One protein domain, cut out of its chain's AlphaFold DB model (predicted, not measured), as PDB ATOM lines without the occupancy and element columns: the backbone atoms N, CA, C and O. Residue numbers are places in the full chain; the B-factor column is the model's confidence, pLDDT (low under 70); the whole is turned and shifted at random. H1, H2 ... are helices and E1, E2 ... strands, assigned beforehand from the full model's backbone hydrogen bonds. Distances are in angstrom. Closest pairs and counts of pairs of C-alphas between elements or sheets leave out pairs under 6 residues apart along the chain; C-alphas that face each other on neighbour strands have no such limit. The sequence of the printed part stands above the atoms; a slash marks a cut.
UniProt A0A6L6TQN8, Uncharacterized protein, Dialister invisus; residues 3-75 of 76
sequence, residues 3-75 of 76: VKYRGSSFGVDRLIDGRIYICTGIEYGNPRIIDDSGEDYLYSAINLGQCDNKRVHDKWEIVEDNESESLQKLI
ATOM      1  N   VAL A   3     -40.897  -1.120 174.040       94.88
ATOM      2  CA  VAL A   3     -40.880  -2.565 173.797       94.88
ATOM      3  C   VAL A   3     -41.543  -2.872 172.470       94.88
ATOM      4  O   VAL A   3     -42.434  -2.157 172.025       94.88
ATOM      5  N   LYS A   4     -41.108  -3.944 171.828       93.75
ATOM      6  CA  LYS A   4     -41.719  -4.483 170.626       93.75
ATOM      7  C   LYS A   4     -42.463  -5.752 170.988       93.75
ATOM      8  O   LYS A   4     -41.874  -6.663 171.567       93.75
ATOM      9  N   TYR A   5     -43.745  -5.808 170.654       91.62
ATOM     10  CA  TYR A   5     -44.515  -7.028 170.829       91.62
ATOM     11  C   TYR A   5     -44.153  -8.007 169.714       91.62
ATOM     12  O   TYR A   5     -44.129  -7.641 168.536       91.62
ATOM     13  N   ARG A   6     -43.839  -9.247 170.083       88.50
ATOM     14  CA  ARG A   6     -43.675 -10.363 169.156       88.50
ATOM     15  C   ARG A   6     -44.652 -11.437 169.542       88.50
ATOM     16  O   ARG A   6     -44.466 -12.032 170.594       88.50
ATOM     17  N   GLY A   7     -45.659 -11.681 168.724       82.75
ATOM     18  CA  GLY A   7     -46.701 -12.602 169.127       82.75
ATOM     19  C   GLY A   7     -47.909 -12.666 168.219       82.75
ATOM     20  O   GLY A   7     -47.989 -11.983 167.204       82.75
ATOM     21  N   SER A   8     -48.866 -13.511 168.579       76.81
ATOM     22  CA  SER A   8     -50.143 -13.573 167.877       76.81
ATOM     23  C   SER A   8     -50.949 -12.322 168.192       76.81
ATOM     24  O   SER A   8     -51.362 -12.137 169.330       76.81
ATOM     25  N   SER A   9     -51.231 -11.492 167.186       71.38
ATOM     26  CA  SER A   9     -52.101 -10.329 167.372       71.38
ATOM     27  C   SER A   9     -53.418 -10.754 168.036       71.38
ATOM     28  O   SER A   9     -54.161 -11.564 167.473       71.38
ATOM     29  N   PHE A  10     -53.703 -10.236 169.232       66.62
ATOM     30  CA  PHE A  10     -54.837 -10.666 170.052       66.62
ATOM     31  C   PHE A  10     -55.559  -9.482 170.710       66.62
ATOM     32  O   PHE A  10     -54.970  -8.422 170.912       66.62
ATOM     33  N   GLY A  11     -56.838  -9.691 171.048       59.66
ATOM     34  CA  GLY A  11     -57.679  -8.741 171.779       59.66
ATOM     35  C   GLY A  11     -58.517  -7.808 170.899       59.66
ATOM     36  O   GLY A  11     -58.299  -7.690 169.689       59.66
ATOM     37  N   VAL A  12     -59.509  -7.169 171.530       54.59
ATOM     38  CA  VAL A  12     -60.289  -6.054 170.958       54.59
ATOM     39  C   VAL A  12     -59.452  -4.761 170.990       54.59
ATOM     40  O   VAL A  12     -59.459  -4.023 170.007       54.59
ATOM     41  N   ASP A  13     -58.629  -4.593 172.033       55.22
ATOM     42  CA  ASP A  13     -57.711  -3.467 172.276       55.22
ATOM     43  C   ASP A  13     -56.258  -3.926 172.051       55.22
ATOM     44  O   ASP A  13     -55.594  -4.473 172.922       55.22
ATOM     45  N   ARG A  14     -55.835  -3.896 170.786       71.81
ATOM     46  CA  ARG A  14     -54.829  -4.808 170.222       71.81
ATOM     47  C   ARG A  14     -53.381  -4.529 170.646       71.81
ATOM     48  O   ARG A  14     -52.901  -3.403 170.568       71.81
ATOM     49  N   LEU A  15     -52.647  -5.621 170.881       84.38
ATOM     50  CA  LEU A  15     -51.222  -5.720 170.557       84.38
ATOM     51  C   LEU A  15     -51.071  -6.401 169.191       84.38
ATOM     52  O   LEU A  15     -51.691  -7.433 168.925       84.38
ATOM     53  N   ILE A  16     -50.252  -5.830 168.314       87.12
ATOM     54  CA  ILE A  16     -50.015  -6.297 166.946       87.12
ATOM     55  C   ILE A  16     -48.565  -6.737 166.813       87.12
ATOM     56  O   ILE A  16     -47.645  -6.017 167.214       87.12
ATOM     57  N   ASP A  17     -48.362  -7.914 166.215       88.50
ATOM     58  CA  ASP A  17     -47.021  -8.451 165.994       88.50
ATOM     59  C   ASP A  17     -46.100  -7.433 165.319       88.50
ATOM     60  O   ASP A  17     -46.430  -6.799 164.312       88.50
ATOM     61  N   GLY A  18     -44.905  -7.295 165.874       89.44
ATOM     62  CA  GLY A  18     -43.855  -6.468 165.320       89.44
ATOM     63  C   GLY A  18     -44.045  -4.963 165.510       89.44
ATOM     64  O   GLY A  18     -43.189  -4.211 165.039       89.44
ATOM     65  N   ARG A  19     -45.092  -4.502 166.205       92.25
ATOM     66  CA  ARG A  19     -45.221  -3.088 166.582       92.25
ATOM     67  C   ARG A  19     -44.385  -2.746 167.808       92.25
ATOM     68  O   ARG A  19     -44.156  -3.582 168.680       92.25
ATOM     69  N   ILE A  20     -43.919  -1.499 167.836       95.69
ATOM     70  CA  ILE A  20     -43.199  -0.903 168.962       95.69
ATOM     71  C   ILE A  20     -44.191  -0.052 169.742       95.69
ATOM     72  O   ILE A  20     -44.857   0.800 169.160       95.69
ATOM     73  N   TYR A  21     -44.228  -0.257 171.050       95.12
ATOM     74  CA  TYR A  21     -45.115   0.428 171.969       95.12
ATOM     75  C   TYR A  21     -44.332   1.203 173.025       95.12
ATOM     76  O   TYR A  21     -43.190   0.869 173.370       95.12
ATOM     77  N   ILE A  22     -44.964   2.257 173.538       96.75
ATOM     78  CA  ILE A  22     -44.427   3.060 174.632       96.75
ATOM     79  C   ILE A  22     -44.721   2.331 175.939       96.75
ATOM     80  O   ILE A  22     -45.871   2.022 176.239       96.75
ATOM     81  N   CYS A  23     -43.671   2.094 176.722       96.06
ATOM     82  CA  CYS A  23     -43.780   1.610 178.090       96.06
ATOM     83  C   CYS A  23     -43.613   2.798 179.044       96.06
ATOM     84  O   CYS A  23     -42.535   3.408 179.111       96.06
ATOM     85  N   THR A  24     -44.699   3.143 179.733       96.25
ATOM     86  CA  THR A  24     -44.778   4.294 180.645       96.25
ATOM     87  C   THR A  24     -44.186   3.975 182.015       96.25
ATOM     88  O   THR A  24     -43.724   4.878 182.709       96.25
ATOM     89  N   GLY A  25     -44.119   2.694 182.385       94.88
ATOM     90  CA  GLY A  25     -43.543   2.253 183.646       94.88
ATOM     91  C   GLY A  25     -43.669   0.752 183.872       94.88
ATOM     92  O   GLY A  25     -44.175   0.011 183.031       94.88
ATOM     93  N   ILE A  26     -43.198   0.316 185.039       94.50
ATOM     94  CA  ILE A  26     -43.391  -1.044 185.541       94.50
ATOM     95  C   ILE A  26     -44.212  -0.946 186.818       94.50
ATOM     96  O   ILE A  26     -43.842  -0.222 187.741       94.50
ATOM     97  N   GLU A  27     -45.298  -1.702 186.884       93.88
ATOM     98  CA  GLU A  27     -46.198  -1.740 188.030       93.88
ATOM     99  C   GLU A  27     -46.514  -3.197 188.360       93.88
ATOM    100  O   GLU A  27     -46.785  -4.000 187.470       93.88
ATOM    101  N   TYR A  28     -46.414  -3.576 189.636       91.25
ATOM    102  CA  TYR A  28     -46.651  -4.954 190.096       91.25
ATOM    103  C   TYR A  28     -45.868  -6.038 189.324       91.25
ATOM    104  O   TYR A  28     -46.338  -7.163 189.175       91.25
ATOM    105  N   GLY A  29     -44.672  -5.707 188.824       90.19
ATOM    106  CA  GLY A  29     -43.861  -6.631 188.022       90.19
ATOM    107  C   GLY A  29     -44.361  -6.823 186.587       90.19
ATOM    108  O   GLY A  29     -44.079  -7.849 185.979       90.19
ATOM    109  N   ASN A  30     -45.102  -5.861 186.042       91.62
ATOM    110  CA  ASN A  30     -45.657  -5.901 184.694       91.62
ATOM    111  C   ASN A  30     -45.425  -4.558 183.979       91.62
ATOM    112  O   ASN A  30     -45.508  -3.510 184.627       91.62
ATOM    113  N   PRO A  31     -45.112  -4.545 182.671       93.12
ATOM    114  CA  PRO A  31     -45.021  -3.304 181.916       93.12
ATOM    115  C   PRO A  31     -46.403  -2.675 181.696       93.12
ATOM    116  O   PRO A  31     -47.367  -3.357 181.336       93.12
ATOM    117  N   ARG A  32     -46.473  -1.354 181.864       94.56
ATOM    118  CA  ARG A  32     -47.635  -0.532 181.514       94.56
ATOM    119  C   ARG A  32     -47.425   0.044 180.114       94.56
ATOM    120  O   ARG A  32     -46.481   0.806 179.891       94.56
ATOM    121  N   ILE A  33     -48.245  -0.394 179.164       93.75
ATOM    122  CA  ILE A  33     -48.067  -0.179 177.726       93.75
ATOM    123  C   ILE A  33     -49.224   0.643 177.184       93.75
ATOM    124  O   ILE A  33     -50.373   0.280 177.410       93.75
ATOM    125  N   ILE A  34     -48.909   1.701 176.432       94.19
ATOM    126  CA  ILE A  34     -49.896   2.374 175.580       94.19
ATOM    127  C   ILE A  34     -50.055   1.531 174.317       94.19
ATOM    128  O   ILE A  34     -49.107   1.448 173.530       94.19
ATOM    129  N   ASP A  35     -51.202   0.875 174.158       89.69
ATOM    130  CA  ASP A  35     -51.472  -0.026 173.035       89.69
ATOM    131  C   ASP A  35     -52.196   0.675 171.870       89.69
ATOM    132  O   ASP A  35     -52.242   1.905 171.786       89.69
ATOM    133  N   ASP A  36     -52.720  -0.100 170.915       88.12
ATOM    134  CA  ASP A  36     -53.364   0.447 169.719       88.12
ATOM    135  C   ASP A  36     -54.714   1.145 169.987       88.12
ATOM    136  O   ASP A  36     -55.226   1.817 169.088       88.12
ATOM    137  N   SER A  37     -55.280   1.026 171.193       88.81
ATOM    138  CA  SER A  37     -56.431   1.826 171.639       88.81
ATOM    139  C   SER A  37     -56.052   3.274 171.981       88.81
ATOM    140  O   SER A  37     -56.908   4.157 171.937       88.81
ATOM    141  N   GLY A  38     -54.772   3.534 172.273       89.44
ATOM    142  CA  GLY A  38     -54.280   4.819 172.775       89.44
ATOM    143  C   GLY A  38     -54.328   4.960 174.300       89.44
ATOM    144  O   GLY A  38     -53.776   5.927 174.825       89.44
ATOM    145  N   GLU A  39     -54.921   3.995 175.001       90.00
ATOM    146  CA  GLU A  39     -54.945   3.919 176.461       90.00
ATOM    147  C   GLU A  39     -53.782   3.067 176.985       90.00
ATOM    148  O   GLU A  39     -53.179   2.278 176.249       90.00
ATOM    149  N   ASP A  40     -53.448   3.232 178.266       91.69
ATOM    150  CA  ASP A  40     -52.381   2.474 178.907       91.69
ATOM    151  C   ASP A  40     -52.904   1.314 179.769       91.69
ATOM    152  O   ASP A  40     -53.701   1.490 180.692       91.69
ATOM    153  N   TYR A  41     -52.403   0.108 179.496       91.00
ATOM    154  CA  TYR A  41     -52.791  -1.115 180.198       91.00
ATOM    155  C   TYR A  41     -51.586  -1.873 180.750       91.00
ATOM    156  O   TYR A  41     -50.468  -1.787 180.238       91.00
ATOM    157  N   LEU A  42     -51.821  -2.648 181.811       90.62
ATOM    158  CA  LEU A  42     -50.829  -3.559 182.376       90.62
ATOM    159  C   LEU A  42     -50.850  -4.891 181.634       90.62
ATOM    160  O   LEU A  42     -51.827  -5.636 181.700       90.62
ATOM    161  N   TYR A  43     -49.736  -5.211 180.985       88.69
ATOM    162  CA  TYR A  43     -49.548  -6.470 180.275       88.69
ATOM    163  C   TYR A  43     -48.617  -7.396 181.042       88.69
ATOM    164  O   TYR A  43     -47.708  -6.935 181.721       88.69
ATOM    165  N   SER A  44     -48.797  -8.713 180.916       87.75
ATOM    166  CA  SER A  44     -47.863  -9.658 181.534       87.75
ATOM    167  C   SER A  44     -46.449  -9.467 180.979       87.75
ATOM    168  O   SER A  44     -46.256  -9.334 179.772       87.75
ATOM    169  N   ALA A  45     -45.441  -9.490 181.847       88.19
ATOM    170  CA  ALA A  45     -44.051  -9.485 181.399       88.19
ATOM    171  C   ALA A  45     -43.599 -10.825 180.784       88.19
ATOM    172  O   ALA A  45     -42.699 -10.834 179.950       88.19
ATOM    173  N   ILE A  46     -44.201 -11.944 181.216       80.81
ATOM    174  CA  ILE A  46     -43.684 -13.307 180.980       80.81
ATOM    175  C   ILE A  46     -44.674 -14.167 180.191       80.81
ATOM    176  O   ILE A  46     -44.264 -14.958 179.349       80.81
ATOM    177  N   ASN A  47     -45.974 -14.038 180.463       76.44
ATOM    178  CA  ASN A  47     -47.008 -14.852 179.831       76.44
ATOM    179  C   ASN A  47     -47.962 -13.951 179.053       76.44
ATOM    180  O   ASN A  47     -49.100 -13.698 179.452       76.44
ATOM    181  N   LEU A  48     -47.430 -13.394 177.971       72.06
ATOM    182  CA  LEU A  48     -48.223 -12.719 176.962       72.06
ATOM    183  C   LEU A  48     -48.938 -13.802 176.158       72.06
ATOM    184  O   LEU A  48     -48.302 -14.722 175.655       72.06
ATOM    185  N   GLY A  49     -50.259 -13.744 176.079       62.81
ATOM    186  CA  GLY A  49     -50.998 -14.667 175.232       62.81
ATOM    187  C   GLY A  49     -52.369 -15.030 175.766       62.81
ATOM    188  O   GLY A  49     -52.722 -14.809 176.925       62.81
ATOM    189  N   GLN A  50     -53.157 -15.618 174.872       56.91
ATOM    190  CA  GLN A  50     -54.422 -16.245 175.216       56.91
ATOM    191  C   GLN A  50     -54.167 -17.390 176.194       56.91
ATOM    192  O   GLN A  50     -53.390 -18.292 175.886       56.91
ATOM    193  N   CYS A  51     -54.873 -17.357 177.326       50.12
ATOM    194  CA  CYS A  51     -54.801 -18.297 178.452       50.12
ATOM    195  C   CYS A  51     -54.711 -19.791 178.051       50.12
ATOM    196  O   CYS A  51     -54.156 -20.594 178.797       50.12
ATOM    197  N   ASP A  52     -55.196 -20.163 176.860       52.62
ATOM    198  CA  ASP A  52     -55.325 -21.552 176.409       52.62
ATOM    199  C   ASP A  52     -54.356 -22.012 175.307       52.62
ATOM    200  O   ASP A  52     -54.326 -23.207 174.996       52.62
ATOM    201  N   ASN A  53     -53.533 -21.143 174.708       54.22
ATOM    202  CA  ASN A  53     -52.699 -21.562 173.574       54.22
ATOM    203  C   ASN A  53     -51.218 -21.725 173.943       54.22
ATOM    204  O   ASN A  53     -50.384 -20.866 173.679       54.22
ATOM    205  N   LYS A  54     -50.872 -22.899 174.488       51.28
ATOM    206  CA  LYS A  54     -49.506 -23.294 174.909       51.28
ATOM    207  C   LYS A  54     -48.426 -23.258 173.808       51.28
ATOM    208  O   LYS A  54     -47.267 -23.537 174.095       51.28
ATOM    209  N   ARG A  55     -48.792 -22.990 172.549       51.75
ATOM    210  CA  ARG A  55     -47.866 -22.850 171.406       51.75
ATOM    211  C   ARG A  55     -47.515 -21.404 171.069       51.75
ATOM    212  O   ARG A  55     -46.729 -21.169 170.154       51.75
ATOM    213  N   VAL A  56     -48.123 -20.452 171.759       60.91
ATOM    214  CA  VAL A  56     -47.963 -19.033 171.485       60.91
ATOM    215  C   VAL A  56     -46.811 -18.520 172.350       60.91
ATOM    216  O   VAL A  56     -46.919 -18.424 173.565       60.91
ATOM    217  N   HIS A  57     -45.663 -18.291 171.712       69.81
ATOM    218  CA  HIS A  57     -44.447 -17.774 172.344       69.81
ATOM    219  C   HIS A  57     -44.424 -16.245 172.287       69.81
ATOM    220  O   HIS A  57     -43.464 -15.664 171.769       69.81
ATOM    221  N   ASP A  58     -45.500 -15.595 172.740       83.44
ATOM    222  CA  ASP A  58     -45.524 -14.140 172.698       83.44
ATOM    223  C   ASP A  58     -44.524 -13.585 173.706       83.44
ATOM    224  O   ASP A  58     -44.402 -14.064 174.836       83.44
ATOM    225  N   LYS A  59     -43.784 -12.567 173.288       88.69
ATOM    226  CA  LYS A  59     -42.722 -11.976 174.089       88.69
ATOM    227  C   LYS A  59     -42.576 -10.493 173.810       88.69
ATOM    228  O   LYS A  59     -42.947  -9.987 172.748       88.69
ATOM    229  N   TRP A  60     -41.946  -9.822 174.761       91.69
ATOM    230  CA  TRP A  60     -41.445  -8.471 174.590       91.69
ATOM    231  C   TRP A  60     -40.000  -8.509 174.096       91.69
ATOM    232  O   TRP A  60     -39.153  -9.194 174.663       91.69
ATOM    233  N   GLU A  61     -39.700  -7.743 173.053       93.56
ATOM    234  CA  GLU A  61     -38.332  -7.392 172.674       93.56
ATOM    235  C   GLU A  61     -38.050  -5.967 173.159       93.56
ATOM    236  O   GLU A  61     -38.793  -5.038 172.844       93.56
ATOM    237  N   ILE A  62     -36.992  -5.773 173.944       95.25
ATOM    238  CA  ILE A  62     -36.639  -4.450 174.468       95.25
ATOM    239  C   ILE A  62     -36.053  -3.615 173.329       95.25
ATOM    240  O   ILE A  62     -35.079  -4.014 172.695       95.25
ATOM    241  N   VAL A  63     -36.658  -2.455 173.068       96.94
ATOM    242  CA  VAL A  63     -36.182  -1.492 172.061       96.94
ATOM    243  C   VAL A  63     -35.424  -0.351 172.731       96.94
ATOM    244  O   VAL A  63     -34.404   0.097 172.220       96.94
ATOM    245  N   GLU A  64     -35.922   0.120 173.874       96.88
ATOM    246  CA  GLU A  64     -35.324   1.208 174.649       96.88
ATOM    247  C   GLU A  64     -35.634   0.996 176.135       96.88
ATOM    248  O   GLU A  64     -36.803   0.930 176.522       96.88
ATOM    249  N   ASP A  65     -34.605   0.908 176.971       95.69
ATOM    250  CA  ASP A  65     -34.749   0.767 178.424       95.69
ATOM    251  C   ASP A  65     -34.387   2.079 179.138       95.69
ATOM    252  O   ASP A  65     -33.862   3.014 178.533       95.69
ATOM    253  N   ASN A  66     -34.709   2.166 180.424       93.31
ATOM    254  CA  ASN A  66     -34.276   3.263 181.278       93.31
ATOM    255  C   ASN A  66     -32.863   3.012 181.835       93.31
ATOM    256  O   ASN A  66     -32.329   1.909 181.746       93.31
ATOM    257  N   GLU A  67     -32.268   4.029 182.464       93.25
ATOM    258  CA  GLU A  67     -30.920   3.950 183.062       93.25
ATOM    259  C   GLU A  67     -30.780   2.844 184.121       93.25
ATOM    260  O   GLU A  67     -29.684   2.375 184.405       93.25
ATOM    261  N   SER A  68     -31.897   2.426 184.719       93.31
ATOM    262  CA  SER A  68     -31.939   1.363 185.725       93.31
ATOM    263  C   SER A  68     -32.096  -0.041 185.131       93.31
ATOM    264  O   SER A  68     -32.206  -0.993 185.910       93.31
ATOM    265  N   GLU A  69     -32.120  -0.182 183.801       92.94
ATOM    266  CA  GLU A  69     -32.292  -1.452 183.078       92.94
ATOM    267  C   GLU A  69     -33.528  -2.225 183.565       92.94
ATOM    268  O   GLU A  69     -33.496  -3.421 183.873       92.94
ATOM    269  N   SER A  70     -34.622  -1.490 183.759       93.50
ATOM    270  CA  SER A  70     -35.792  -2.019 184.451       93.50
ATOM    271  C   SER A  70     -36.521  -3.056 183.600       93.50
ATOM    272  O   SER A  70     -36.998  -4.054 184.143       93.50
ATOM    273  N   LEU A  71     -36.573  -2.862 182.278       93.00
ATOM    274  CA  LEU A  71     -37.155  -3.848 181.371       93.00
ATOM    275  C   LEU A  71     -36.295  -5.105 181.283       93.00
ATOM    276  O   LEU A  71     -36.856  -6.196 181.305       93.00
ATOM    277  N   GLN A  72     -34.964  -4.984 181.243       93.62
ATOM    278  CA  GLN A  72     -34.078  -6.158 181.222       93.62
ATOM    279  C   GLN A  72     -34.205  -7.013 182.484       93.62
ATOM    280  O   GLN A  72     -34.179  -8.239 182.423       93.62
ATOM    281  N   LYS A  73     -34.363  -6.381 183.650       92.81
ATOM    282  CA  LYS A  73     -34.574  -7.109 184.912       92.81
ATOM    283  C   LYS A  73     -35.917  -7.834 184.946       92.81
ATOM    284  O   LYS A  73     -36.037  -8.851 185.636       92.81
ATOM    285  N   LEU A  74     -36.908  -7.289 184.242       90.75
ATOM    286  CA  LEU A  74     -38.276  -7.782 184.218       90.75
ATOM    287  C   LEU A  74     -38.488  -8.903 183.191       90.75
ATOM    288  O   LEU A  74     -39.085  -9.926 183.518       90.75
ATOM    289  N   ILE A  75     -38.014  -8.697 181.964       85.25
ATOM    290  CA  ILE A  75     -38.172  -9.607 180.829       85.25
ATOM    291  C   ILE A  75     -36.928 -10.503 180.795       85.25
ATOM    292  O   ILE A  75     -35.871 -10.078 180.332       85.25
TER     293      ILE A  75
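Overview. This is residues 3 to 75 of the 76 residues of an uncharacterized protein of Dialister invisus (UniProt A0A6L6TQN8). One strongly twisted, curled sheet of five strands is folded along E2, which bends by 64 degrees and joins E1 and E5 to E3 and E4; the short helix H1 is on this sheet. Two long loops, residues 7 to 19 and 43 to 58, run between strands. The printed part has 73 residues, with five named strands and one named helix that follow along the chain as E1 E2 E3 E4 E5 H1; the sheet, E4 - E3 - E2 - E1 - E5, is antiparallel. The class is mostly strand, though under half of the residues are in named elements; the whole is compact, with a radius of gyration of the C-alphas of 11.6 A and spans of 34 by 26 by 22 A.

Along the chain. E2, residues 20 to 27, is 19.3 A long. E1 is residues 3 to 6, from C-alpha 3 at (-40.880, -2.565, 173.797). E3 is residues 30 to 34, 13.0 A, and E4 residues 40 to 42. E5, residues 59 to 64, is 15.1 A long. H1, residues 70 to 74, ends at C-alpha 74 (-38.276, -7.782, 184.218).

Arrangement. E2 pairs with E1 over residues 20 to 21, N 21 to O 3 at 2.8 A, and with E3 over residues 22 to 27, N 27 to O 30 at 2.9 A. E1, E2, E3 and E4 form a meander, each strand the antiparallel neighbour of the one before. Edge strand E4 is the antiparallel neighbour of E3, with N 33 and O 41 within hydrogen-bond range at 2.8 A; edge strand E5 is the antiparallel neighbour of E1, with N 4 and O 61 within hydrogen-bond range at 2.8 A. H1 is on the sheet, at a height of 7.6 A, over none of its strands; its closest C-alphas to E5 are those of Leu 71 and Ile 62, 6.9 A. In H1 every O i to N i+4 pair is within hydrogen-bond range.

Size, cuts and confidence. The C-alphas farthest apart, of Asp 52 and Glu 67, are 35.9 A apart. The printed part has no cut. The links E1 to E2 and E4 to E5 are long. Residues 10 to 13 and 49 to 57 are under pLDDT 70.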